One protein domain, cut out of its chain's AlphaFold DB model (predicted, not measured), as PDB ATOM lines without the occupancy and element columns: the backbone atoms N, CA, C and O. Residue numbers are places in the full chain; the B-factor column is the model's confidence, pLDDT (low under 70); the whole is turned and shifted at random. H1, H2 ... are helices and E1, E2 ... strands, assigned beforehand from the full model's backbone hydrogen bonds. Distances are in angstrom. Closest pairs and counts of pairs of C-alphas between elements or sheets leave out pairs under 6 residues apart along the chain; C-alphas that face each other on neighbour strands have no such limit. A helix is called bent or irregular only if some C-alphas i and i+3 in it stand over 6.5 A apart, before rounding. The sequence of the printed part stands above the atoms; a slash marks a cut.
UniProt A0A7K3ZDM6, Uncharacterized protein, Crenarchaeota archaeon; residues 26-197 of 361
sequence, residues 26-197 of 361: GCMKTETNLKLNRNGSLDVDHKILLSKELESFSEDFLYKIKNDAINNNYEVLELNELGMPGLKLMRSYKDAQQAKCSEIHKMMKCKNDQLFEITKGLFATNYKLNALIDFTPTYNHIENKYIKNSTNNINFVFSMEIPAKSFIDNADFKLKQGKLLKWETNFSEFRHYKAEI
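Overview. This is residues 26 to 197 of the 361 residues of an uncharacterized protein of Crenarchaeota archaeon (UniProt A0A7K3ZDM6). A long, twisted sheet of seven strands forms one wall; helix H1 packs along E4 and E3 towards one edge, and a smaller five-stranded sheet folds back over the E1, E8 and E11 part, only partly face to face with it. The turn of the E6 and E7 hairpin makes one end of the long axis, and the short helix H4, with H3 near it, the other. The 172 printed residues hold four named helices and twelve named strands, in the order E1 E2 H1 E3 E4 H2 E5 E6 E7 H3 H4 E8 E9 E10 E11 E12. The large sheet, E3 E4 E2 E1 E8 E11 E10, is mixed; the small one is branched and antiparallel. The class is mixed, helices and strands; the whole is compact, radius of gyration of the C-alphas 16.6 A, yet elongated, spanning 55 by 31 by 29 A.

Arrangement. E1, residues 28 to 36, and E2, residues 42 to 50, form an antiparallel hairpin, with N 33 and O 45 2.8 A apart. H1, residues 52 to 71, precedes the antiparallel hairpin of E3, residues 75 to 81, and E4, residues 84 to 93, with N 77 and O 88 2.8 A apart. E4 and E2 are antiparallel, N 46 and O 89 at 2.8 A. E2, H1 and E3 make a split strand-helix-strand unit, E4 between its strands, with a right-handed crossover. H1 is on one face of the large sheet, making two layers, helix over sheet; its height is 8.6 A, and it runs along the strands, 16 degrees from E4 on the local plane. Its closest C-alphas to E4 are Lys 52 and Met 84, 6.1 A. H2, residues 101 to 104, only grazes both sheets. E5, residues 108 to 110, and E6, residues 116 to 119, lie on one side of E7, residues 124 to 134, in staggered pairing: N 109 and O 132 are 2.8 A apart, N 117 and O 128 2.9 A. H3, residues 136 to 141, and H4, residues 145 to 151, are on neither sheet and are close but not clearly touching; their closest C-alphas, Tyr 139 and Lys 148, are 7.0 A apart. E8, residues 155 to 161, is parallel to E1, N 32 and O 157 at 2.8 A. E9, residues 166 to 169, is antiparallel to E12, residues 190 to 197, N 167 and O 196 at 2.8 A; E12 is antiparallel to E7, N 129 and O 195 at 2.8 A. E10, residues 173 to 175, forms a hairpin with E11, residues 180 to 186, N 175 and O 180 at 2.9 A; E11 is antiparallel to E8, N 158 and O 183 at 2.9 A. Every O i to N i+4 pair is within hydrogen-bond range in H3 and H4, 13 of 16 in H1; H2 is too short for one.

Along the chain. E1 begins at C-alpha 28, (-26.529, -15.664, -17.539), and is 26.3 A long; E2 is 26.4 A, E4 28.9 A and E7 31.9 A. H1, 26.5 A long, is irregular, C-alphas 53 and 56 being 8.0 A apart, with a kink of 60 degrees near residue 59. E12, 23.3 A, ends at C-alpha 197, (-20.740, -14.583, -47.944).

Size, cuts and confidence. The two C-alphas farthest apart, Leu 122 and Tyr 146, are 55.2 A apart. The printed part has no cut and no long link; the mean pLDDT of the printed part is 90.3, with residue 26 under 70.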
ATOM      1  N   GLY A  26     -20.592 -13.890 -15.150       63.47
ATOM      2  CA  GLY A  26     -21.935 -13.302 -15.190       63.47
ATOM      3  C   GLY A  26     -23.105 -14.267 -14.948       63.47
ATOM      4  O   GLY A  26     -22.998 -15.473 -15.147       63.47
ATOM      5  N   CYS A  27     -24.247 -13.707 -14.536       78.75
ATOM      6  CA  CYS A  27     -25.422 -14.451 -14.060       78.75
ATOM      7  C   CYS A  27     -26.162 -15.253 -15.148       78.75
ATOM      8  O   CYS A  27     -26.956 -16.139 -14.843       78.75
ATOM      9  N   MET A  28     -25.938 -14.938 -16.421       86.81
ATOM     10  CA  MET A  28     -26.529 -15.664 -17.539       86.81
ATOM     11  C   MET A  28     -25.567 -15.652 -18.717       86.81
ATOM     12  O   MET A  28     -24.961 -14.625 -19.037       86.81
ATOM     13  N   LYS A  29     -25.464 -16.800 -19.382       89.12
ATOM     14  CA  LYS A  29     -24.664 -16.965 -20.589       89.12
ATOM     15  C   LYS A  29     -25.559 -17.432 -21.722       89.12
ATOM     16  O   LYS A  29     -26.205 -18.474 -21.618       89.12
ATOM     17  N   THR A  30     -25.562 -16.672 -22.807       91.00
ATOM     18  CA  THR A  30     -26.329 -17.000 -24.009       91.00
ATOM     19  C   THR A  30     -25.402 -17.086 -25.206       91.00
ATOM     20  O   THR A  30     -24.677 -16.136 -25.502       91.00
ATOM     21  N   GLU A  31     -25.430 -18.217 -25.897       94.81
ATOM     22  CA  GLU A  31     -24.674 -18.441 -27.123       94.81
ATOM     23  C   GLU A  31     -25.651 -18.805 -28.240       94.81
ATOM     24  O   GLU A  31     -26.463 -19.711 -28.087       94.81
ATOM     25  N   THR A  32     -25.579 -18.105 -29.363       95.56
ATOM     26  CA  THR A  32     -26.309 -18.437 -30.583       95.56
ATOM     27  C   THR A  32     -25.291 -18.829 -31.632       95.56
ATOM     28  O   THR A  32     -24.467 -18.007 -32.026       95.56
ATOM     29  N   ASN A  33     -25.342 -20.071 -32.092       97.44
ATOM     30  CA  ASN A  33     -24.464 -20.600 -33.116       97.44
ATOM     31  C   ASN A  33     -25.275 -20.897 -34.377       97.44
ATOM     32  O   ASN A  33     -26.172 -21.734 -34.388       97.44
ATOM     33  N   LEU A  34     -24.931 -20.218 -35.463       97.75
ATOM     34  CA  LEU A  34     -25.475 -20.465 -36.786       97.75
ATOM     35  C   LEU A  34     -24.451 -21.217 -37.622       97.75
ATOM     36  O   LEU A  34     -23.269 -20.883 -37.608       97.75
ATOM     37  N   LYS A  35     -24.899 -22.191 -38.404       98.31
ATOM     38  CA  LYS A  35     -24.059 -22.882 -39.380       98.31
ATOM     39  C   LYS A  35     -24.735 -22.880 -40.738       98.31
ATOM     40  O   LYS A  35     -25.681 -23.625 -40.982       98.31
ATOM     41  N   LEU A  36     -24.228 -22.038 -41.632       98.31
ATOM     42  CA  LEU A  36     -24.642 -22.012 -43.026       98.31
ATOM     43  C   LEU A  36     -23.882 -23.100 -43.792       98.31
ATOM     44  O   LEU A  36     -22.653 -23.085 -43.892       98.31
ATOM     45  N   ASN A  37     -24.609 -24.058 -44.351       97.62
ATOM     46  CA  ASN A  37     -24.029 -25.160 -45.105       97.62
ATOM     47  C   ASN A  37     -23.870 -24.802 -46.594       97.62
ATOM     48  O   ASN A  37     -24.532 -23.915 -47.130       97.62
ATOM     49  N   ARG A  38     -22.990 -25.522 -47.307       95.12
ATOM     50  CA  ARG A  38     -22.710 -25.290 -48.745       95.12
ATOM     51  C   ARG A  38     -23.928 -25.452 -49.656       95.12
ATOM     52  O   ARG A  38     -23.978 -24.832 -50.710       95.12
ATOM     53  N   ASN A  39     -24.869 -26.307 -49.270       93.25
ATOM     54  CA  ASN A  39     -26.126 -26.544 -49.984       93.25
ATOM     55  C   ASN A  39     -27.183 -25.453 -49.715       93.25
ATOM     56  O   ASN A  39     -28.270 -25.531 -50.276       93.25
ATOM     57  N   GLY A  40     -26.881 -24.469 -48.861       95.62
ATOM     58  CA  GLY A  40     -27.800 -23.402 -48.479       95.62
ATOM     59  C   GLY A  40     -28.730 -23.733 -47.313       95.62
ATOM     60  O   GLY A  40     -29.564 -22.893 -46.987       95.62
ATOM     61  N   SER A  41     -28.599 -24.901 -46.671       97.56
ATOM     62  CA  SER A  41     -29.307 -25.188 -45.418       97.56
ATOM     63  C   SER A  41     -28.669 -24.435 -44.248       97.56
ATOM     64  O   SER A  41     -27.473 -24.127 -44.270       97.56
ATOM     65  N   LEU A  42     -29.458 -24.151 -43.215       98.06
ATOM     66  CA  LEU A  42     -29.015 -23.435 -42.021       98.06
ATOM     67  C   LEU A  42     -29.317 -24.269 -40.782       98.06
ATOM     68  O   LEU A  42     -30.473 -24.609 -40.548       98.06
ATOM     69  N   ASP A  43     -28.298 -24.539 -39.977       98.19
ATOM     70  CA  ASP A  43     -28.479 -25.101 -38.642       98.19
ATOM     71  C   ASP A  43     -28.361 -23.985 -37.605       98.19
ATOM     72  O   ASP A  43     -27.466 -23.138 -37.688       98.19
ATOM     73  N   VAL A  44     -29.280 -23.982 -36.648       97.44
ATOM     74  CA  VAL A  44     -29.387 -22.995 -35.578       97.44
ATOM     75  C   VAL A  44     -29.290 -23.717 -34.242       97.44
ATOM     76  O   VAL A  44     -30.011 -24.679 -33.989       97.44
ATOM     77  N   ASP A  45     -28.385 -23.240 -33.400       96.75
ATOM     78  CA  ASP A  45     -28.131 -23.682 -32.035       96.75
ATOM     79  C   ASP A  45     -28.259 -22.450 -31.132       96.75
ATOM     80  O   ASP A  45     -27.634 -21.421 -31.380       96.75
ATOM     81  N   HIS A  46     -29.098 -22.547 -30.106       95.69
ATOM     82  CA  HIS A  46     -29.189 -21.559 -29.041       95.69
ATOM     83  C   HIS A  46     -28.931 -22.243 -27.720       95.69
ATOM     84  O   HIS A  46     -29.638 -23.175 -27.350       95.69
ATOM     85  N   LYS A  47     -27.956 -21.754 -26.976       96.12
ATOM     86  CA  LYS A  47     -27.611 -22.249 -25.658       96.12
ATOM     87  C   LYS A  47     -27.830 -21.154 -24.636       96.12
ATOM     88  O   LYS A  47     -27.284 -20.063 -24.762       96.12
ATOM     89  N   ILE A  48     -28.617 -21.464 -23.619       93.12
ATOM     90  CA  ILE A  48     -28.982 -20.552 -22.540       93.12
ATOM     91  C   ILE A  48     -28.612 -21.248 -21.239       93.12
ATOM     92  O   ILE A  48     -29.162 -22.305 -20.944       93.12
ATOM     93  N   LEU A  49     -27.676 -20.681 -20.482       92.50
ATOM     94  CA  LEU A  49     -27.278 -21.154 -19.157       92.50
ATOM     95  C   LEU A  49     -27.596 -20.076 -18.122       92.50
ATOM     96  O   LEU A  49     -27.264 -18.905 -18.333       92.50
ATOM     97  N   LEU A  50     -28.206 -20.476 -17.010       89.19
ATOM     98  CA  LEU A  50     -28.553 -19.590 -15.903       89.19
ATOM     99  C   LEU A  50     -27.758 -19.959 -14.663       89.19
ATOM    100  O   LEU A  50     -27.597 -21.135 -14.339       89.19
ATOM    101  N   SER A  51     -27.277 -18.948 -13.950       85.88
ATOM    102  CA  SER A  51     -26.618 -19.179 -12.679       85.88
ATOM    103  C   SER A  51     -27.624 -19.635 -11.613       85.88
ATOM    104  O   SER A  51     -28.805 -19.277 -11.650       85.88
ATOM    105  N   LYS A  52     -27.167 -20.441 -10.649       78.81
ATOM    106  CA  LYS A  52     -28.012 -20.948  -9.551       78.81
ATOM    107  C   LYS A  52     -28.553 -19.835  -8.658       78.81
ATOM    108  O   LYS A  52     -29.570 -19.997  -8.005       78.81
ATOM    109  N   GLU A  53     -27.927 -18.668  -8.644       74.75
ATOM    110  CA  GLU A  53     -28.447 -17.504  -7.927       74.75
ATOM    111  C   GLU A  53     -29.791 -17.022  -8.504       74.75
ATOM    112  O   GLU A  53     -30.540 -16.327  -7.821       74.75
ATOM    113  N   LEU A  54     -30.116 -17.417  -9.741       73.50
ATOM    114  CA  LEU A  54     -31.410 -17.198 -10.382       73.50
ATOM    115  C   LEU A  54     -32.332 -18.422 -10.281       73.50
ATOM    116  O   LEU A  54     -33.352 -18.432 -10.958       73.50
ATOM    117  N   GLU A  55     -32.023 -19.441  -9.469       70.69
ATOM    118  CA  GLU A  55     -32.706 -20.749  -9.465       70.69
ATOM    119  C   GLU A  55     -34.232 -20.633  -9.314       70.69
ATOM    120  O   GLU A  55     -34.967 -21.216 -10.110       70.69
ATOM    121  N   SER A  56     -34.707 -19.768  -8.411       70.62
ATOM    122  CA  SER A  56     -36.140 -19.502  -8.203       70.62
ATOM    123  C   SER A  56     -36.838 -18.836  -9.395       70.62
ATOM    124  O   SER A  56     -38.039 -19.003  -9.575       70.62
ATOM    125  N   PHE A  57     -36.098 -18.097 -10.223       70.31
ATOM    126  CA  PHE A  57     -36.582 -17.562 -11.496       70.31
ATOM    127  C   PHE A  57     -36.346 -18.539 -12.654       70.31
ATOM    128  O   PHE A  57     -37.031 -18.461 -13.674       70.31
ATOM    129  N   SER A  58     -35.367 -19.436 -12.515       74.56
ATOM    130  CA  SER A  58     -34.828 -20.242 -13.602       74.56
ATOM    131  C   SER A  58     -35.782 -21.339 -14.040       74.56
ATOM    132  O   SER A  58     -35.932 -21.526 -15.241       74.56
ATOM    133  N   GLU A  59     -36.466 -22.023 -13.117       81.62
ATOM    134  CA  GLU A  59     -37.332 -23.147 -13.485       81.62
ATOM    135  C   GLU A  59     -38.512 -22.667 -14.332       81.62
ATOM    136  O   GLU A  59     -38.687 -23.126 -15.460       81.62
ATOM    137  N   ASP A  60     -39.249 -21.661 -13.857       85.88
ATOM    138  CA  ASP A  60     -40.376 -21.081 -14.593       85.88
ATOM    139  C   ASP A  60     -39.943 -20.437 -15.916       85.88
ATOM    140  O   ASP A  60     -40.646 -20.526 -16.928       85.88
ATOM    141  N   PHE A  61     -38.787 -19.768 -15.933       85.56
ATOM    142  CA  PHE A  61     -38.273 -19.106 -17.129       85.56
ATOM    143  C   PHE A  61     -37.788 -20.104 -18.185       85.56
ATOM    144  O   PHE A  61     -38.186 -20.004 -19.348       85.56
ATOM    145  N   LEU A  62     -36.976 -21.093 -17.797       90.94
ATOM    146  CA  LEU A  62     -36.512 -22.148 -18.699       90.94
ATOM    147  C   LEU A  62     -37.689 -22.999 -19.176       90.94
ATOM    148  O   LEU A  62     -37.765 -23.306 -20.361       90.94
ATOM    149  N   TYR A  63     -38.655 -23.309 -18.309       92.31
ATOM    150  CA  TYR A  63     -39.864 -24.030 -18.702       92.31
ATOM    151  C   TYR A  63     -40.655 -23.284 -19.789       92.31
ATOM    152  O   TYR A  63     -41.044 -23.885 -20.794       92.31
ATOM    153  N   LYS A  64     -40.831 -21.960 -19.652       91.38
ATOM    154  CA  LYS A  64     -41.469 -21.125 -20.686       91.38
ATOM    155  C   LYS A  64     -40.692 -21.139 -22.000       91.38
ATOM    156  O   LYS A  64     -41.293 -21.368 -23.045       91.38
ATOM    157  N   ILE A  65     -39.370 -20.953 -21.955       91.69
ATOM    158  CA  ILE A  65     -38.518 -20.999 -23.156       91.69
ATOM    159  C   ILE A  65     -38.604 -22.365 -23.834       91.69
ATOM    160  O   ILE A  65     -38.742 -22.432 -25.052       91.69
ATOM    161  N   LYS A  66     -38.545 -23.450 -23.059       95.38
ATOM    162  CA  LYS A  66     -38.654 -24.822 -23.558       95.38
ATOM    163  C   LYS A  66     -39.976 -25.039 -24.288       95.38
ATOM    164  O   LYS A  66     -39.962 -25.521 -25.416       95.38
ATOM    165  N   ASN A  67     -41.100 -24.665 -23.679       95.19
ATOM    166  CA  ASN A  67     -42.416 -24.832 -24.296       95.19
ATOM    167  C   ASN A  67     -42.574 -23.973 -25.556       95.19
ATOM    168  O   ASN A  67     -43.028 -24.482 -26.579       95.19
ATOM    169  N   ASP A  68     -42.152 -22.707 -25.513       91.88
ATOM    170  CA  ASP A  68     -42.133 -21.833 -26.690       91.88
ATOM    171  C   ASP A  68     -41.282 -22.446 -27.814       91.88
ATOM    172  O   ASP A  68     -41.703 -22.462 -28.969       91.88
ATOM    173  N   ALA A  69     -40.104 -22.986 -27.494       93.75
ATOM    174  CA  ALA A  69     -39.206 -23.600 -28.467       93.75
ATOM    175  C   ALA A  69     -39.821 -24.860 -29.103       93.75
ATOM    176  O   ALA A  69     -39.830 -24.980 -30.329       93.75
ATOM    177  N   ILE A  70     -40.409 -25.752 -28.297       94.88
ATOM    178  CA  ILE A  70     -41.108 -26.955 -28.781       94.88
ATOM    179  C   ILE A  70     -42.269 -26.567 -29.704       94.88
ATOM    180  O   ILE A  70     -42.389 -27.108 -30.803       94.88
ATOM    181  N   ASN A  71     -43.075 -25.575 -29.311       94.12
ATOM    182  CA  ASN A  71     -44.186 -25.070 -30.125       94.12
ATOM    183  C   ASN A  71     -43.719 -24.474 -31.465       94.12
ATOM    184  O   ASN A  71     -44.474 -24.461 -32.435       94.12
ATOM    185  N   ASN A  72     -42.467 -24.015 -31.537       90.56
ATOM    186  CA  ASN A  72     -41.830 -23.501 -32.750       90.56
ATOM    187  C   ASN A  72     -40.950 -24.545 -33.470       90.56
ATOM    188  O   ASN A  72     -40.144 -24.182 -34.329       90.56
ATOM    189  N   ASN A  73     -41.129 -25.838 -33.178       94.38
ATOM    190  CA  ASN A  73     -40.416 -26.963 -33.799       94.38
ATOM    191  C   ASN A  73     -38.891 -26.950 -33.582       94.38
ATOM    192  O   ASN A  73     -38.135 -27.347 -34.472       94.38
ATOM    193  N   TYR A  74     -38.432 -26.484 -32.423       96.31
ATOM    194  CA  TYR A  74     -37.060 -26.716 -31.979       96.31
ATOM    195  C   TYR A  74     -36.953 -28.062 -31.260       96.31
ATOM    196  O   TYR A  74     -37.819 -28.441 -30.470       96.31
ATOM    197  N   GLU A  75     -35.839 -28.750 -31.478       97.81
ATOM    198  CA  GLU A  75     -35.370 -29.799 -30.582       97.81
ATOM    199  C   GLU A  75     -34.776 -29.138 -29.334       97.81
ATOM    200  O   GLU A  75     -34.004 -28.184 -29.439       97.81
ATOM    201  N   VAL A  76     -35.145 -29.619 -28.148       97.75
ATOM    202  CA  VAL A  76     -34.702 -29.029 -26.880       97.75
ATOM    203  C   VAL A  76     -33.954 -30.067 -26.056       97.75
ATOM    204  O   VAL A  76     -34.484 -31.137 -25.766       97.75
ATOM    205  N   LEU A  77     -32.735 -29.724 -25.650       97.88
ATOM    206  CA  LEU A  77     -31.901 -30.505 -24.745       97.88
ATOM    207  C   LEU A  77     -31.684 -29.714 -23.458       97.88
ATOM    208  O   LEU A  77     -31.196 -28.586 -23.489       97.88
ATOM    209  N   GLU A  78     -32.033 -30.303 -22.322       96.62
ATOM    210  CA  GLU A  78     -31.690 -29.738 -21.018       96.62
ATOM    211  C   GLU A  78     -30.201 -29.940 -20.742       96.62
ATOM    212  O   GLU A  78     -29.639 -31.004 -21.007       96.62
ATOM    213  N   LEU A  79     -29.554 -28.896 -20.231       95.31
ATOM    214  CA  LEU A  79     -28.132 -28.880 -19.928       95.31
ATOM    215  C   LEU A  79     -27.906 -28.519 -18.464       95.31
ATOM    216  O   LEU A  79     -28.648 -27.739 -17.873       95.31
ATOM    217  N   ASN A  80     -26.824 -29.048 -17.901       92.25
ATOM    218  CA  ASN A  80     -26.265 -28.582 -16.641       92.25
ATOM    219  C   ASN A  80     -24.747 -28.488 -16.800       92.25
ATOM    220  O   ASN A  80     -24.034 -29.488 -16.704       92.25
ATOM    221  N   GLU A  81     -24.259 -27.294 -17.114       90.69
ATOM    222  CA  GLU A  81     -22.840 -27.055 -17.364       90.69
ATOM    223  C   GLU A  81     -22.254 -26.182 -16.266       90.69
ATOM    224  O   GLU A  81     -22.763 -25.101 -15.994       90.69
ATOM    225  N   LEU A  82     -21.166 -26.638 -15.637       87.12
ATOM    226  CA  LEU A  82     -20.523 -25.921 -14.525       87.12
ATOM    227  C   LEU A  82     -21.494 -25.612 -13.367       87.12
ATOM    228  O   LEU A  82     -21.342 -24.618 -12.665       87.12
ATOM    229  N   GLY A  83     -22.503 -26.466 -13.170       87.88
ATOM    230  CA  GLY A  83     -23.545 -26.262 -12.165       87.88
ATOM    231  C   GLY A  83     -24.622 -25.253 -12.568       87.88
ATOM    232  O   GLY A  83     -25.457 -24.935 -11.729       87.88
ATOM    233  N   MET A  84     -24.623 -24.754 -13.805       89.31
ATOM    234  CA  MET A  84     -25.656 -23.866 -14.331       89.31
ATOM    235  C   MET A  84     -26.703 -24.677 -15.103       89.31
ATOM    236  O   MET A  84     -26.361 -25.229 -16.159       89.31
ATOM    237  N   PRO A  85     -27.958 -24.772 -14.619       92.69
ATOM    238  CA  PRO A  85     -29.039 -25.337 -15.413       92.69
ATOM    239  C   PRO A  85     -29.300 -24.471 -16.650       92.69
ATOM    240  O   PRO A  85     -29.126 -23.249 -16.646       92.69
ATOM    241  N   GLY A  86     -29.725 -25.107 -17.732       94.81
ATOM    242  CA  GLY A  86     -29.960 -24.412 -18.982       94.81
ATOM    243  C   GLY A  86     -30.587 -25.272 -20.062       94.81
ATOM    244  O   GLY A  86     -30.944 -26.430 -19.850       94.81
ATOM    245  N   LEU A  87     -30.718 -24.682 -21.243       96.19
ATOM    246  CA  LEU A  87     -31.313 -25.306 -22.415       96.19
ATOM    247  C   LEU A  87     -30.410 -25.118 -23.624       96.19
ATOM    248  O   LEU A  87     -29.813 -24.057 -23.817       96.19
ATOM    249  N   LYS A  88     -30.381 -26.137 -24.472       97.44
ATOM    250  CA  LYS A  88     -29.900 -26.061 -25.841       97.44
ATOM    251  C   LYS A  88     -31.067 -26.297 -26.789       97.44
ATOM    252  O   LYS A  88     -31.665 -27.366 -26.780       97.44
ATOM    253  N   LEU A  89     -31.386 -25.288 -27.585       96.94
ATOM    254  CA  LEU A  89     -32.437 -25.295 -28.592       96.94
ATOM    255  C   LEU A  89     -31.774 -25.488 -29.952       96.94
ATOM    256  O   LEU A  89     -30.820 -24.782 -30.277       96.94
ATOM    257  N   MET A  90     -32.252 -26.440 -30.742       97.75
ATOM    258  CA  MET A  90     -31.676 -26.783 -32.037       97.75
ATOM    259  C   MET A  90     -32.758 -26.807 -33.107       97.75
ATOM    260  O   MET A  90     -33.834 -27.364 -32.900       97.75
ATOM    261  N   ARG A  91     -32.480 -26.208 -34.264       96.94
ATOM    262  CA  ARG A  91     -33.380 -26.255 -35.417       96.94
ATOM    263  C   ARG A  91     -32.593 -26.221 -36.713       96.94
ATOM    264  O   ARG A  91     -31.666 -25.430 -36.865       96.94
ATOM    265  N   SER A  92     -33.005 -27.048 -37.663       97.56
ATOM    266  CA  SER A  92     -32.423 -27.086 -39.003       97.56
ATOM    267  C   SER A  92     -33.439 -26.621 -40.039       97.56
ATOM    268  O   SER A  92     -34.558 -27.128 -40.123       97.56
ATOM    269  N   TYR A  93     -33.024 -25.675 -40.872       97.06
ATOM    270  CA  TYR A  93     -33.777 -25.165 -42.009       97.06
ATOM    271  C   TYR A  93     -33.198 -25.745 -43.293       97.06
ATOM    272  O   TYR A  93     -31.993 -25.664 -43.538       97.06
ATOM    273  N   LYS A  94     -34.059 -26.300 -44.154       96.81
ATOM    274  CA  LYS A  94     -33.627 -26.853 -45.450       96.81
ATOM    275  C   LYS A  94     -33.095 -25.775 -46.397       96.81
ATOM    276  O   LYS A  94     -32.195 -26.060 -47.178       96.81
ATOM    277  N   ASP A  95     -33.640 -24.563 -46.309       96.19
ATOM    278  CA  ASP A  95     -33.177 -23.374 -47.027       96.19
ATOM    279  C   ASP A  95     -33.061 -22.221 -46.019       96.19
ATOM    280  O   ASP A  95     -34.024 -21.917 -45.312       96.19
ATOM    281  N   ALA A  96     -31.892 -21.583 -45.953       96.19
ATOM    282  CA  ALA A  96     -31.618 -20.447 -45.076       96.19
ATOM    283  C   ALA A  96     -32.576 -19.260 -45.294       96.19
ATOM    284  O   ALA A  96     -32.741 -18.448 -44.388       96.19
ATOM    285  N   GLN A  97     -33.247 -19.169 -46.450       94.69
ATOM    286  CA  GLN A  97     -34.273 -18.153 -46.712       94.69
ATOM    287  C   GLN A  97     -35.510 -18.291 -45.807       94.69
ATOM    288  O   GLN A  97     -36.251 -17.330 -45.618       94.69
ATOM    289  N   GLN A  98     -35.752 -19.488 -45.265       94.44
ATOM    290  CA  GLN A  98     -36.881 -19.760 -44.372       94.44
ATOM    291  C   GLN A  98     -36.629 -19.263 -42.946       94.44
ATOM    292  O   GLN A  98     -37.571 -19.155 -42.165       94.44
ATOM    293  N   ALA A  99     -35.371 -18.985 -42.599       94.44
ATOM    294  CA  ALA A  99     -34.999 -18.550 -41.267       94.44
ATOM    295  C   ALA A  99     -35.348 -17.072 -41.065       94.44
ATOM    296  O   ALA A  99     -34.836 -16.187 -41.762       94.44
ATOM    297  N   LYS A 100     -36.211 -16.812 -40.083       93.62
ATOM    298  CA  LYS A 100     -36.577 -15.457 -39.672       93.62
ATOM    299  C   LYS A 100     -35.698 -14.979 -38.528       93.62
ATOM    300  O   LYS A 100     -35.343 -15.767 -37.652       93.62
ATOM    301  N   CYS A 101     -35.386 -13.687 -38.499       89.44
ATOM    302  CA  CYS A 101     -34.617 -13.124 -37.389       89.44
ATOM    303  C   CYS A 101     -35.377 -13.194 -36.072       89.44
ATOM    304  O   CYS A 101     -34.801 -13.607 -35.068       89.44
ATOM    305  N   SER A 102     -36.671 -12.875 -36.091       81.69
ATOM    306  CA  SER A 102     -37.536 -12.949 -34.913       81.69
ATOM    307  C   SER A 102     -37.599 -14.347 -34.276       81.69
ATOM    308  O   SER A 102     -37.696 -14.457 -33.051       81.69
ATOM    309  N   GLU A 103     -37.494 -15.411 -35.084       83.12
ATOM    310  CA  GLU A 103     -37.481 -16.810 -34.626       83.12
ATOM    311  C   GLU A 103     -36.146 -17.231 -34.001       83.12
ATOM    312  O   GLU A 103     -36.129 -18.114 -33.145       83.12
ATOM    313  N   ILE A 104     -35.044 -16.618 -34.436       78.12
ATOM    314  CA  ILE A 104     -33.690 -16.868 -33.924       78.12
ATOM    315  C   ILE A 104     -33.480 -16.070 -32.638       78.12
ATOM    316  O   ILE A 104     -32.968 -16.573 -31.643       78.12
ATOM    317  N   HIS A 105     -33.895 -14.806 -32.624       76.75
ATOM    318  CA  HIS A 105     -33.888 -14.003 -31.416       76.75
ATOM    319  C   HIS A 105     -34.920 -12.882 -31.531       76.75
ATOM    320  O   HIS A 105     -34.794 -11.998 -32.369       76.75
ATOM    321  N   LYS A 106     -35.889 -12.834 -30.608       78.75
ATOM    322  CA  LYS A 106     -36.948 -11.799 -30.590       78.75
ATOM    323  C   LYS A 106     -36.427 -10.344 -30.566       78.75
ATOM    324  O   LYS A 106     -37.165  -9.434 -30.919       78.75
ATOM    325  N   MET A 107     -35.173 -10.128 -30.153       80.12
ATOM    326  CA  MET A 107     -34.517  -8.810 -30.071       80.12
ATOM    327  C   MET A 107     -33.708  -8.461 -31.327       80.12
ATOM    328  O   MET A 107     -33.193  -7.351 -31.446       80.12
ATOM    329  N   MET A 108     -33.570  -9.412 -32.251       84.19
ATOM    330  CA  MET A 108     -32.872  -9.234 -33.514       84.19
ATOM    331  C   MET A 108     -33.862  -8.724 -34.558       84.19
ATOM    332  O   MET A 108     -34.863  -9.367 -34.865       84.19
ATOM    333  N   LYS A 109     -33.575  -7.550 -35.109       88.75
ATOM    334  CA  LYS A 109     -34.339  -6.912 -36.178       88.75
ATOM    335  C   LYS A 109     -33.570  -7.051 -37.479       88.75
ATOM    336  O   LYS A 109     -32.401  -6.683 -37.559       88.75
ATOM    337  N   CYS A 110     -34.240  -7.543 -38.509       89.06
ATOM    338  CA  CYS A 110     -33.659  -7.710 -39.834       89.06
ATOM    339  C   CYS A 110     -34.596  -7.142 -40.889       89.06
ATOM    340  O   CYS A 110     -35.803  -7.002 -40.664       89.06
ATOM    341  N   LYS A 111     -34.039  -6.806 -42.051       87.06
ATOM    342  CA  LYS A 111     -34.835  -6.325 -43.178       87.06
ATOM    343  C   LYS A 111     -35.838  -7.410 -43.585       87.06
ATOM    344  O   LYS A 111     -35.455  -8.554 -43.813       87.06
ATOM    345  N   ASN A 112     -37.119  -7.050 -43.661       88.69
ATOM    346  CA  ASN A 112     -38.226  -7.968 -43.969       88.69
ATOM    347  C   ASN A 112     -38.303  -9.203 -43.044       88.69
ATOM    348  O   ASN A 112     -38.834 -10.234 -43.451       88.69
ATOM    349  N   ASP A 113     -37.744  -9.113 -41.830       92.06
ATOM    350  CA  ASP A 113     -37.628 -10.209 -40.854       92.06
ATOM    351  C   ASP A 113     -36.876 -11.460 -41.360       92.06
ATOM    352  O   ASP A 113     -36.903 -12.510 -40.725       92.06
ATOM    353  N   GLN A 114     -36.158 -11.373 -42.481       93.81
ATOM    354  CA  GLN A 114     -35.339 -12.476 -42.992       93.81
ATOM    355  C   GLN A 114     -33.926 -12.393 -42.419       93.81
ATOM    356  O   GLN A 114     -33.324 -11.320 -42.415       93.81
ATOM    357  N   LEU A 115     -33.369 -13.526 -41.972       95.12
ATOM    358  CA  LEU A 115     -31.996 -13.554 -41.454       95.12
ATOM    359  C   LEU A 115     -30.965 -13.177 -42.522       95.12
ATOM    360  O   LEU A 115     -30.001 -12.465 -42.237       95.12
ATOM    361  N   PHE A 116     -31.175 -13.652 -43.748       96.62
ATOM    362  CA  PHE A 116     -30.294 -13.384 -44.873       96.62
ATOM    363  C   PHE A 116     -31.056 -12.751 -46.031       96.62
ATOM    364  O   PHE A 116     -32.081 -13.269 -46.472       96.62
ATOM    365  N   GLU A 117     -30.480 -11.702 -46.608       96.19
ATOM    366  CA  GLU A 117     -30.786 -11.299 -47.976       96.19
ATOM    367  C   GLU A 117     -30.019 -12.245 -48.918       96.19
ATOM    368  O   GLU A 117     -28.785 -12.256 -48.936       96.19
ATOM    369  N   ILE A 118     -30.740 -13.087 -49.669       96.25
ATOM    370  CA  ILE A 118     -30.139 -14.135 -50.508       96.25
ATOM    371  C   ILE A 118     -30.288 -13.778 -51.984       96.25
ATOM    372  O   ILE A 118     -31.396 -13.696 -52.508       96.25
ATOM    373  N   THR A 119     -29.159 -13.650 -52.682       96.06
ATOM    374  CA  THR A 119     -29.127 -13.452 -54.138       96.06
ATOM    375  C   THR A 119     -28.525 -14.679 -54.810       96.06
ATOM    376  O   THR A 119     -27.313 -14.897 -54.767       96.06
ATOM    377  N   LYS A 120     -29.371 -15.498 -55.444       94.44
ATOM    378  CA  LYS A 120     -28.935 -16.681 -56.204       94.44
ATOM    379  C   LYS A 120     -28.353 -16.246 -57.553       94.44
ATOM    380  O   LYS A 120     -28.820 -15.295 -58.177       94.44
ATOM    381  N   GLY A 121     -27.294 -16.905 -57.997       91.75
ATOM    382  CA  GLY A 121     -26.698 -16.706 -59.315       91.75
ATOM    383  C   GLY A 121     -26.169 -18.005 -59.888       91.75
ATOM    384  O   GLY A 121     -26.042 -18.998 -59.173       91.75
ATOM    385  N   LEU A 122     -25.833 -17.984 -61.176       88.88
ATOM    386  CA  LEU A 122     -25.374 -19.179 -61.876       88.88
ATOM    387  C   LEU A 122     -24.181 -19.871 -61.195       88.88
ATOM    388  O   LEU A 122     -24.224 -21.078 -60.989       88.88
ATOM    389  N   PHE A 123     -23.133 -19.137 -60.818       94.31
ATOM    390  CA  PHE A 123     -21.915 -19.728 -60.240       94.31
ATOM    391  C   PHE A 123     -21.761 -19.508 -58.741       94.31
ATOM    392  O   PHE A 123     -20.930 -20.165 -58.118       94.31
ATOM    393  N   ALA A 124     -22.538 -18.600 -58.156       95.44
ATOM    394  CA  ALA A 124     -22.446 -18.269 -56.746       95.44
ATOM    395  C   ALA A 124     -23.796 -17.812 -56.196       95.44
ATOM    396  O   ALA A 124     -24.562 -17.136 -56.884       95.44
ATOM    397  N   THR A 125     -24.038 -18.140 -54.932       96.88
ATOM    398  CA  THR A 125     -25.124 -17.587 -54.127       96.88
ATOM    399  C   THR A 125     -24.524 -16.629 -53.109       96.88
ATOM    400  O   THR A 125     -23.615 -17.005 -52.367       96.88
ATOM    401  N   ASN A 126     -25.026 -15.397 -53.086       97.69
ATOM    402  CA  ASN A 126     -24.646 -14.401 -52.095       97.69
ATOM    403  C   ASN A 126     -25.616 -14.453 -50.912       97.69
ATOM    404  O   ASN A 126     -26.830 -14.385 -51.117       97.69
ATOM    405  N   TYR A 127     -25.076 -14.563 -49.703       97.94
ATOM    406  CA  TYR A 127     -25.804 -14.482 -48.443       97.94
ATOM    407  C   TYR A 127     -25.335 -13.240 -47.702       97.94
ATOM    408  O   TYR A 127     -24.169 -13.157 -47.311       97.94
ATOM    409  N   LYS A 128     -26.242 -12.292 -47.482       97.81
ATOM    410  CA  LYS A 128     -25.956 -11.071 -46.736       97.81
ATOM    411  C   LYS A 128     -26.731 -11.073 -45.423       97.81
ATOM    412  O   LYS A 128     -27.955 -10.986 -45.415       97.81
ATOM    413  N   LEU A 129     -26.000 -11.192 -44.320       97.00
ATOM    414  CA  LEU A 129     -26.496 -10.964 -42.969       97.00
ATOM    415  C   LEU A 129     -26.482  -9.461 -42.704       97.00
ATOM    416  O   LEU A 129     -25.433  -8.817 -42.787       97.00
ATOM    417  N   ASN A 130     -27.646  -8.926 -42.361       95.94
ATOM    418  CA  ASN A 130     -27.816  -7.526 -42.014       95.94
ATOM    419  C   ASN A 130     -28.796  -7.428 -40.845       95.94
ATOM    420  O   ASN A 130     -29.995  -7.225 -41.038       95.94
ATOM    421  N   ALA A 131     -28.279  -7.657 -39.641       94.75
ATOM    422  CA  ALA A 131     -29.101  -7.841 -38.460       94.75
ATOM    423  C   ALA A 131     -28.744  -6.856 -37.358       94.75
ATOM    424  O   ALA A 131     -27.578  -6.620 -37.065       94.75
ATOM    425  N   LEU A 132     -29.762  -6.302 -36.727       92.75
ATOM    426  CA  LEU A 132     -29.641  -5.308 -35.684       92.75
ATOM    427  C   LEU A 132     -30.104  -5.912 -34.369       92.75
ATOM    428  O   LEU A 132     -31.252  -6.335 -34.264       92.75
ATOM    429  N   ILE A 133     -29.233  -5.957 -33.375       90.00
ATOM    430  CA  ILE A 133     -29.591  -6.396 -32.032       90.00
ATOM    431  C   ILE A 133     -29.690  -5.172 -31.139       90.00
ATOM    432  O   ILE A 133     -28.734  -4.411 -30.993       90.00
ATOM    433  N   ASP A 134     -30.874  -4.997 -30.563       85.75
ATOM    434  CA  ASP A 134     -31.177  -3.895 -29.665       85.75
ATOM    435  C   ASP A 134     -31.880  -4.419 -28.414       85.75
ATOM    436  O   ASP A 134     -33.075  -4.722 -28.420       85.75
ATOM    437  N   PHE A 135     -31.115  -4.525 -27.333       82.69
ATOM    438  CA  PHE A 135     -31.623  -4.911 -26.022       82.69
ATOM    439  C   PHE A 135     -32.154  -3.717 -25.219       82.69
ATOM    440  O   PHE A 135     -32.788  -3.918 -24.181       82.69
ATOM    441  N   THR A 136     -31.952  -2.483 -25.692       81.50
ATOM    442  CA  THR A 136     -32.297  -1.244 -24.975       81.50
ATOM    443  C   THR A 136     -33.765  -1.187 -24.541       81.50
ATOM    444  O   THR A 136     -34.017  -0.856 -23.378       81.50
ATOM    445  N   PRO A 137     -34.757  -1.546 -25.388       80.69
ATOM    446  CA  PRO A 137     -36.159  -1.527 -24.977       80.69
ATOM    447  C   PRO A 137     -36.420  -2.473 -23.803       80.69
ATOM    448  O   PRO A 137     -37.059  -2.099 -22.824       80.69
ATOM    449  N   THR A 138     -35.871  -3.688 -23.858       78.06
ATOM    450  CA  THR A 138     -36.027  -4.683 -22.792       78.06
ATOM    451  C   THR A 138     -35.294  -4.267 -21.530       78.06
ATOM    452  O   THR A 138     -35.865  -4.348 -20.450       78.06
ATOM    453  N   TYR A 139     -34.067  -3.764 -21.660       78.19
ATOM    454  CA  TYR A 139     -33.280  -3.249 -20.546       78.19
ATOM    455  C   TYR A 139     -33.992  -2.109 -19.805       78.19
ATOM    456  O   TYR A 139     -33.970  -2.051 -18.574       78.19
ATOM    457  N   ASN A 140     -34.670  -1.223 -20.539       80.56
ATOM    458  CA  ASN A 140     -35.407  -0.103 -19.961       80.56
ATOM    459  C   ASN A 140     -36.705  -0.520 -19.259       80.56
ATOM    460  O   ASN A 140     -37.107   0.159 -18.318       80.56
ATOM    461  N   HIS A 141     -37.317  -1.642 -19.650       80.38
ATOM    462  CA  HIS A 141     -38.495  -2.201 -18.978       80.38
ATOM    463  C   HIS A 141     -38.178  -2.974 -17.688       80.38
ATOM    464  O   HIS A 141     -39.093  -3.341 -16.953       80.38
ATOM    465  N   ILE A 142     -36.902  -3.220 -17.374       76.81
ATOM    466  CA  ILE A 142     -36.515  -3.832 -16.099       76.81
ATOM    467  C   ILE A 142     -36.569  -2.759 -15.004       76.81
ATOM    468  O   ILE A 142     -35.626  -1.990 -14.812       76.81
ATOM    469  N   GLU A 143     -37.679  -2.722 -14.267       80.31
ATOM    470  CA  GLU A 143     -37.892  -1.774 -13.160       80.31
ATOM    471  C   GLU A 143     -37.021  -2.094 -11.934       80.31
ATOM    472  O   GLU A 143     -36.600  -1.202 -11.194       80.31
ATOM    473  N   ASN A 144     -36.702  -3.374 -11.716       78.56
ATOM    474  CA  ASN A 144     -35.912  -3.793 -10.565       78.56
ATOM    475  C   ASN A 144     -34.426  -3.450 -10.763       78.56
ATOM    476  O   ASN A 144     -33.712  -4.105 -11.524       78.56
ATOM    477  N   LYS A 145     -33.943  -2.457 -10.008       80.12
ATOM    478  CA  LYS A 145     -32.554  -1.972 -10.042       80.12
ATOM    479  C   LYS A 145     -31.506  -3.067  -9.791       80.12
ATOM    480  O   LYS A 145     -30.426  -2.997 -10.368       80.12
ATOM    481  N   TYR A 146     -31.807  -4.078  -8.971       71.50
ATOM    482  CA  TYR A 146     -30.884  -5.196  -8.737       71.50
ATOM    483  C   TYR A 146     -30.747  -6.069  -9.982       71.50
ATOM    484  O   TYR A 146     -29.631  -6.336 -10.416       71.50
ATOM    485  N   ILE A 147     -31.871  -6.433 -10.607       71.56
ATOM    486  CA  ILE A 147     -31.876  -7.206 -11.857       71.56
ATOM    487  C   ILE A 147     -31.183  -6.404 -12.962       71.56
ATOM    488  O   ILE A 147     -30.342  -6.945 -13.671       71.56
ATOM    489  N   LYS A 148     -31.465  -5.100 -13.055       76.38
ATOM    490  CA  LYS A 148     -30.859  -4.191 -14.035       76.38
ATOM    491  C   LYS A 148     -29.340  -4.048 -13.883       76.38
ATOM    492  O   LYS A 148     -28.631  -3.918 -14.874       76.38
ATOM    493  N   ASN A 149     -28.821  -4.083 -12.657       76.56
ATOM    494  CA  ASN A 149     -27.376  -4.087 -12.431       76.56
ATOM    495  C   ASN A 149     -26.751  -5.444 -12.782       76.56
ATOM    496  O   ASN A 149     -25.657  -5.481 -13.341       76.56
ATOM    497  N   SER A 150     -27.445  -6.549 -12.500       71.88
ATOM    498  CA  SER A 150     -26.988  -7.891 -12.874       71.88
ATOM    499  C   SER A 150     -27.031  -8.133 -14.385       71.88
ATOM    500  O   SER A 150     -26.207  -8.888 -14.901       71.88
ATOM    501  N   THR A 151     -27.942  -7.480 -15.119       74.50
ATOM    502  CA  THR A 151     -28.065  -7.666 -16.571       74.50
ATOM    503  C   THR A 151     -26.891  -7.104 -17.366       74.50
ATOM    504  O   THR A 151     -26.599  -7.616 -18.442       74.50
ATOM    505  N   ASN A 152     -26.147  -6.140 -16.813       74.38
ATOM    506  CA  ASN A 152     -24.901  -5.651 -17.415       74.38
ATOM    507  C   ASN A 152     -23.826  -6.746 -17.534       74.38
ATOM    508  O   ASN A 152     -22.909  -6.613 -18.335       74.38
ATOM    509  N   ASN A 153     -23.950  -7.835 -16.770       75.94
ATOM    510  CA  ASN A 153     -23.030  -8.971 -16.812       75.94
ATOM    511  C   ASN A 153     -23.522 -10.108 -17.725       75.94
ATOM    512  O   ASN A 153     -22.935 -11.190 -17.719       75.94
ATOM    513  N   ILE A 154     -24.611  -9.909 -18.475       83.12
ATOM    514  CA  ILE A 154     -25.088 -10.901 -19.439       83.12
ATOM    515  C   ILE A 154     -24.309 -10.716 -20.738       83.12
ATOM    516  O   ILE A 154     -24.425  -9.686 -21.408       83.12
ATOM    517  N   ASN A 155     -23.550 -11.747 -21.098       85.00
ATOM    518  CA  ASN A 155     -22.805 -11.789 -22.347       85.00
ATOM    519  C   ASN A 155     -23.587 -12.585 -23.403       85.00
ATOM    520  O   ASN A 155     -23.912 -13.763 -23.199       85.00
ATOM    521  N   PHE A 156     -23.860 -11.935 -24.533       89.75
ATOM    522  CA  PHE A 156     -24.447 -12.542 -25.717       89.75
ATOM    523  C   PHE A 156     -23.354 -12.837 -26.724       89.75
ATOM    524  O   PHE A 156     -22.740 -11.938 -27.297       89.75
ATOM    525  N   VAL A 157     -23.156 -14.121 -26.984       94.31
ATOM    526  CA  VAL A 157     -22.228 -14.578 -28.005       94.31
ATOM    527  C   VAL A 157     -23.026 -15.019 -29.218       94.31
ATOM    528  O   VAL A 157     -23.775 -15.988 -29.156       94.31
ATOM    529  N   PHE A 158     -22.846 -14.337 -30.340       95.62
ATOM    530  CA  PHE A 158     -23.391 -14.754 -31.624       95.62
ATOM    531  C   PHE A 158     -22.253 -15.251 -32.511       95.62
ATOM    532  O   PHE A 158     -21.306 -14.518 -32.790       95.62
ATOM    533  N   SER A 159     -22.332 -16.499 -32.955       97.50
ATOM    534  CA  SER A 159     -21.336 -17.124 -33.820       97.50
ATOM    535  C   SER A 159     -21.985 -17.604 -35.109       97.50
ATOM    536  O   SER A 159     -23.088 -18.143 -35.095       97.50
ATOM    537  N   MET A 160     -21.281 -17.462 -36.227       97.81
ATOM    538  CA  MET A 160     -21.717 -17.953 -37.527       97.81
ATOM    539  C   MET A 160     -20.586 -18.718 -38.217       97.81
ATOM    540  O   MET A 160     -19.570 -18.143 -38.608       97.81
ATOM    541  N   GLU A 161     -20.765 -20.026 -38.378       98.50
ATOM    542  CA  GLU A 161     -19.934 -20.871 -39.225       98.50
ATOM    543  C   GLU A 161     -20.452 -20.822 -40.666       98.50
ATOM    544  O   GLU A 161     -21.621 -21.091 -40.942       98.50
ATOM    545  N   ILE A 162     -19.571 -20.462 -41.593       97.94
ATOM    546  CA  ILE A 162     -19.884 -20.206 -42.997       97.94
ATOM    547  C   ILE A 162     -19.044 -21.109 -43.912       97.94
ATOM    548  O   ILE A 162     -17.904 -21.466 -43.593       97.94
ATOM    549  N   PRO A 163     -19.572 -21.509 -45.083       96.50
ATOM    550  CA  PRO A 163     -18.941 -22.538 -45.908       96.50
ATOM    551  C   PRO A 163     -17.768 -22.009 -46.750       96.50
ATOM    552  O   PRO A 163     -16.967 -22.792 -47.281       96.50
ATOM    553  N   ALA A 164     -17.680 -20.687 -46.872       95.88
ATOM    554  CA  ALA A 164     -16.647 -19.919 -47.548       95.88
ATOM    555  C   ALA A 164     -16.277 -18.721 -46.665       95.88
ATOM    556  O   ALA A 164     -17.065 -18.325 -45.815       95.88
ATOM    557  N   LYS A 165     -15.078 -18.166 -46.850       96.06
ATOM    558  CA  LYS A 165     -14.641 -16.971 -46.118       96.06
ATOM    559  C   LYS A 165     -15.584 -15.799 -46.429       96.06
ATOM    560  O   LYS A 165     -16.005 -15.657 -47.577       96.06
ATOM    561  N   SER A 166     -15.886 -14.971 -45.432       96.19
ATOM    562  CA  SER A 166     -16.637 -13.730 -45.634       96.19
ATOM    563  C   SER A 166     -15.887 -12.771 -46.563       96.19
ATOM    564  O   SER A 166     -14.656 -12.674 -46.530       96.19
ATOM    565  N   PHE A 167     -16.645 -12.067 -47.401       94.31
ATOM    566  CA  PHE A 167     -16.132 -10.994 -48.248       94.31
ATOM    567  C   PHE A 167     -16.084  -9.671 -47.475       94.31
ATOM    568  O   PHE A 167     -15.051  -9.005 -47.442       94.31
ATOM    569  N   ILE A 168     -17.183  -9.341 -46.793       96.00
ATOM    570  CA  ILE A 168     -17.322  -8.190 -45.895       96.00
ATOM    571  C   ILE A 168     -17.882  -8.712 -44.579       96.00
ATOM    572  O   ILE A 168     -18.811  -9.515 -44.592       96.00
ATOM    573  N   ASP A 169     -17.345  -8.269 -43.448       97.44
ATOM    574  CA  ASP A 169     -17.943  -8.513 -42.139       97.44
ATOM    575  C   ASP A 169     -17.403  -7.536 -41.091       97.44
ATOM    576  O   ASP A 169     -16.345  -6.930 -41.282       97.44
ATOM    577  N   ASN A 170     -18.125  -7.418 -39.979       97.38
ATOM    578  CA  ASN A 170     -17.706  -6.665 -38.799       97.38
ATOM    579  C   ASN A 170     -17.622  -7.541 -37.537       97.38
ATOM    580  O   ASN A 170     -17.950  -7.080 -36.446       97.38
ATOM    581  N   ALA A 171     -17.249  -8.814 -37.687       97.50
ATOM    582  CA  ALA A 171     -17.088  -9.719 -36.553       97.50
ATOM    583  C   ALA A 171     -15.892  -9.313 -35.683       97.50
ATOM    584  O   ALA A 171     -14.843  -8.943 -36.214       97.50
ATOM    585  N   ASP A 172     -16.020  -9.451 -34.359       96.94
ATOM    586  CA  ASP A 172     -14.914  -9.194 -33.423       96.94
ATOM    587  C   ASP A 172     -13.793 -10.208 -33.612       96.94
ATOM    588  O   ASP A 172     -12.608  -9.881 -33.550       96.94
ATOM    589  N   PHE A 173     -14.180 -11.462 -33.864       97.00
ATOM    590  CA  PHE A 173     -13.244 -12.559 -34.038       97.00
ATOM    591  C   PHE A 173     -13.540 -13.352 -35.304       97.00
ATOM    592  O   PHE A 173     -14.686 -13.671 -35.631       97.00
ATOM    593  N   LYS A 174     -12.455 -13.728 -35.986       97.06
ATOM    594  CA  LYS A 174     -12.466 -14.583 -37.173       97.06
ATOM    595  C   LYS A 174     -11.595 -15.802 -36.914       97.06
ATOM    596  O   LYS A 174     -10.379 -15.699 -36.776       97.06
ATOM    597  N   LEU A 175     -12.217 -16.971 -36.867       95.44
ATOM    598  CA  LEU A 175     -11.572 -18.254 -36.591       95.44
ATOM    599  C   LEU A 175     -11.691 -19.179 -37.809       95.44
ATOM    600  O   LEU A 175     -12.375 -18.865 -38.788       95.44
ATOM    601  N   LYS A 176     -10.992 -20.323 -37.782       93.44
ATOM    602  CA  LYS A 176     -11.008 -21.325 -38.869       93.44
ATOM    603  C   LYS A 176     -10.753 -20.702 -40.260       93.44
ATOM    604  O   LYS A 176     -11.500 -20.950 -41.202       93.44
ATOM    605  N   GLN A 177      -9.719 -19.862 -40.381       92.94
ATOM    606  CA  GLN A 177      -9.375 -19.134 -41.621       92.94
ATOM    607  C   GLN A 177     -10.475 -18.167 -42.112       92.94
ATOM    608  O   GLN A 177     -10.632 -17.945 -43.313       92.94
ATOM    609  N   GLY A 178     -11.248 -17.586 -41.189       91.56
ATOM    610  CA  GLY A 178     -12.343 -16.664 -41.505       91.56
ATOM    611  C   GLY A 178     -13.647 -17.354 -41.901       91.56
ATOM    612  O   GLY A 178     -14.500 -16.724 -42.515       91.56
ATOM    613  N   LYS A 179     -13.796 -18.644 -41.574       96.06
ATOM    614  CA  LYS A 179     -15.044 -19.404 -41.752       96.06
ATOM    615  C   LYS A 179     -15.910 -19.453 -40.501       96.06
ATOM    616  O   LYS A 179     -17.010 -19.978 -40.557       96.06
ATOM    617  N   LEU A 180     -15.413 -18.964 -39.372       97.88
ATOM    618  CA  LEU A 180     -16.191 -18.812 -38.152       97.88
ATOM    619  C   LEU A 180     -16.105 -17.352 -37.725       97.88
ATOM    620  O   LEU A 180     -15.027 -16.883 -37.359       97.88
ATOM    621  N   LEU A 181     -17.229 -16.655 -37.831       98.12
ATOM    622  CA  LEU A 181     -17.402 -15.268 -37.420       98.12
ATOM    623  C   LEU A 181     -18.022 -15.245 -36.027       98.12
ATOM    624  O   LEU A 181     -18.934 -16.027 -35.765       98.12
ATOM    625  N   LYS A 182     -17.533 -14.383 -35.139       97.88
ATOM    626  CA  LYS A 182     -18.043 -14.265 -33.770       97.88
ATOM    627  C   LYS A 182     -18.213 -12.799 -33.385       97.88
ATOM    628  O   LYS A 182     -17.292 -12.007 -33.579       97.88
ATOM    629  N   TRP A 183     -19.369 -12.490 -32.814       96.81
ATOM    630  CA  TRP A 183     -19.716 -11.211 -32.215       96.81
ATOM    631  C   TRP A 183     -20.035 -11.436 -30.742       96.81
ATOM    632  O   TRP A 183     -20.848 -12.297 -30.401       96.81
ATOM    633  N   GLU A 184     -19.393 -10.667 -29.879       93.62
ATOM    634  CA  GLU A 184     -19.698 -10.615 -28.453       93.62
ATOM    635  C   GLU A 184     -20.375  -9.280 -28.156       93.62
ATOM    636  O   GLU A 184     -19.907  -8.226 -28.588       93.62
ATOM    637  N   THR A 185     -21.519  -9.324 -27.484       89.69
ATOM    638  CA  THR A 185     -22.336  -8.139 -27.219       89.69
ATOM    639  C   THR A 185     -22.843  -8.196 -25.789       89.69
ATOM    640  O   THR A 185     -23.359  -9.222 -25.341       89.69
ATOM    641  N   ASN A 186     -22.734  -7.080 -25.078       86.00
ATOM    642  CA  ASN A 186     -23.321  -6.946 -23.751       86.00
ATOM    643  C   ASN A 186     -24.801  -6.565 -23.856       86.00
ATOM    644  O   ASN A 186     -25.221  -5.900 -24.801       86.00
ATOM    645  N   PHE A 187     -25.601  -6.921 -22.852       80.75
ATOM    646  CA  PHE A 187     -27.038  -6.614 -22.846       80.75
ATOM    647  C   PHE A 187     -27.379  -5.115 -22.847       80.75
ATOM    648  O   PHE A 187     -28.498  -4.740 -23.171       80.75
ATOM    649  N   SER A 188     -26.449  -4.242 -22.464       76.56
ATOM    650  CA  SER A 188     -26.654  -2.789 -22.488       76.56
ATOM    651  C   SER A 188     -26.304  -2.148 -23.834       76.56
ATOM    652  O   SER A 188     -26.449  -0.937 -23.983       76.56
ATOM    653  N   GLU A 189     -25.791  -2.923 -24.790       82.12
ATOM    654  CA  GLU A 189     -25.250  -2.404 -26.041       82.12
ATOM    655  C   GLU A 189     -26.173  -2.682 -27.226       82.12
ATOM    656  O   GLU A 189     -26.823  -3.723 -27.344       82.12
ATOM    657  N   PHE A 190     -26.184  -1.719 -28.138       85.75
ATOM    658  CA  PHE A 190     -26.787  -1.836 -29.451       85.75
ATOM    659  C   PHE A 190     -25.726  -2.288 -30.449       85.75
ATOM    660  O   PHE A 190     -24.634  -1.712 -30.494       85.75
ATOM    661  N   ARG A 191     -26.039  -3.286 -31.284       91.19
ATOM    662  CA  ARG A 191     -25.054  -3.807 -32.231       91.19
ATOM    663  C   ARG A 191     -25.633  -4.200 -33.570       91.19
ATOM    664  O   ARG A 191     -26.679  -4.832 -33.673       91.19
ATOM    665  N   HIS A 192     -24.891  -3.858 -34.613       94.25
ATOM    666  CA  HIS A 192     -25.205  -4.235 -35.981       94.25
ATOM    667  C   HIS A 192     -24.315  -5.402 -36.394       94.25
ATOM    668  O   HIS A 192     -23.103  -5.240 -36.459       94.25
ATOM    669  N   TYR A 193     -24.880  -6.567 -36.684       95.06
ATOM    670  CA  TYR A 193     -24.164  -7.705 -37.255       95.06
ATOM    671  C   TYR A 193     -24.249  -7.652 -38.778       95.06
ATOM    672  O   TYR A 193     -25.338  -7.703 -39.359       95.06
ATOM    673  N   LYS A 194     -23.087  -7.541 -39.423       97.38
ATOM    674  CA  LYS A 194     -22.949  -7.492 -40.877       97.38
ATOM    675  C   LYS A 194     -22.003  -8.586 -41.337       97.38
ATOM    676  O   LYS A 194     -20.877  -8.674 -40.852       97.38
ATOM    677  N   ALA A 195     -22.443  -9.382 -42.303       98.00
ATOM    678  CA  ALA A 195     -21.582 -10.314 -43.017       98.00
ATOM    679  C   ALA A 195     -22.098 -10.544 -44.440       98.00
ATOM    680  O   ALA A 195     -23.300 -10.653 -44.658       98.00
ATOM    681  N   GLU A 196     -21.193 -10.656 -45.404       97.88
ATOM    682  CA  GLU A 196     -21.489 -11.011 -46.787       97.88
ATOM    683  C   GLU A 196     -20.663 -12.232 -47.189       97.88
ATOM    684  O   GLU A 196     -19.435 -12.241 -47.054       97.88
ATOM    685  N   ILE A 197     -21.338 -13.281 -47.655       97.75
ATOM    686  CA  ILE A 197     -20.740 -14.583 -47.944       97.75
ATOM    687  C   ILE A 197     -21.113 -15.021 -49.352       97.75
ATOM    688  O   ILE A 197     -22.287 -15.171 -49.686       97.75
TER     689      ILE A 197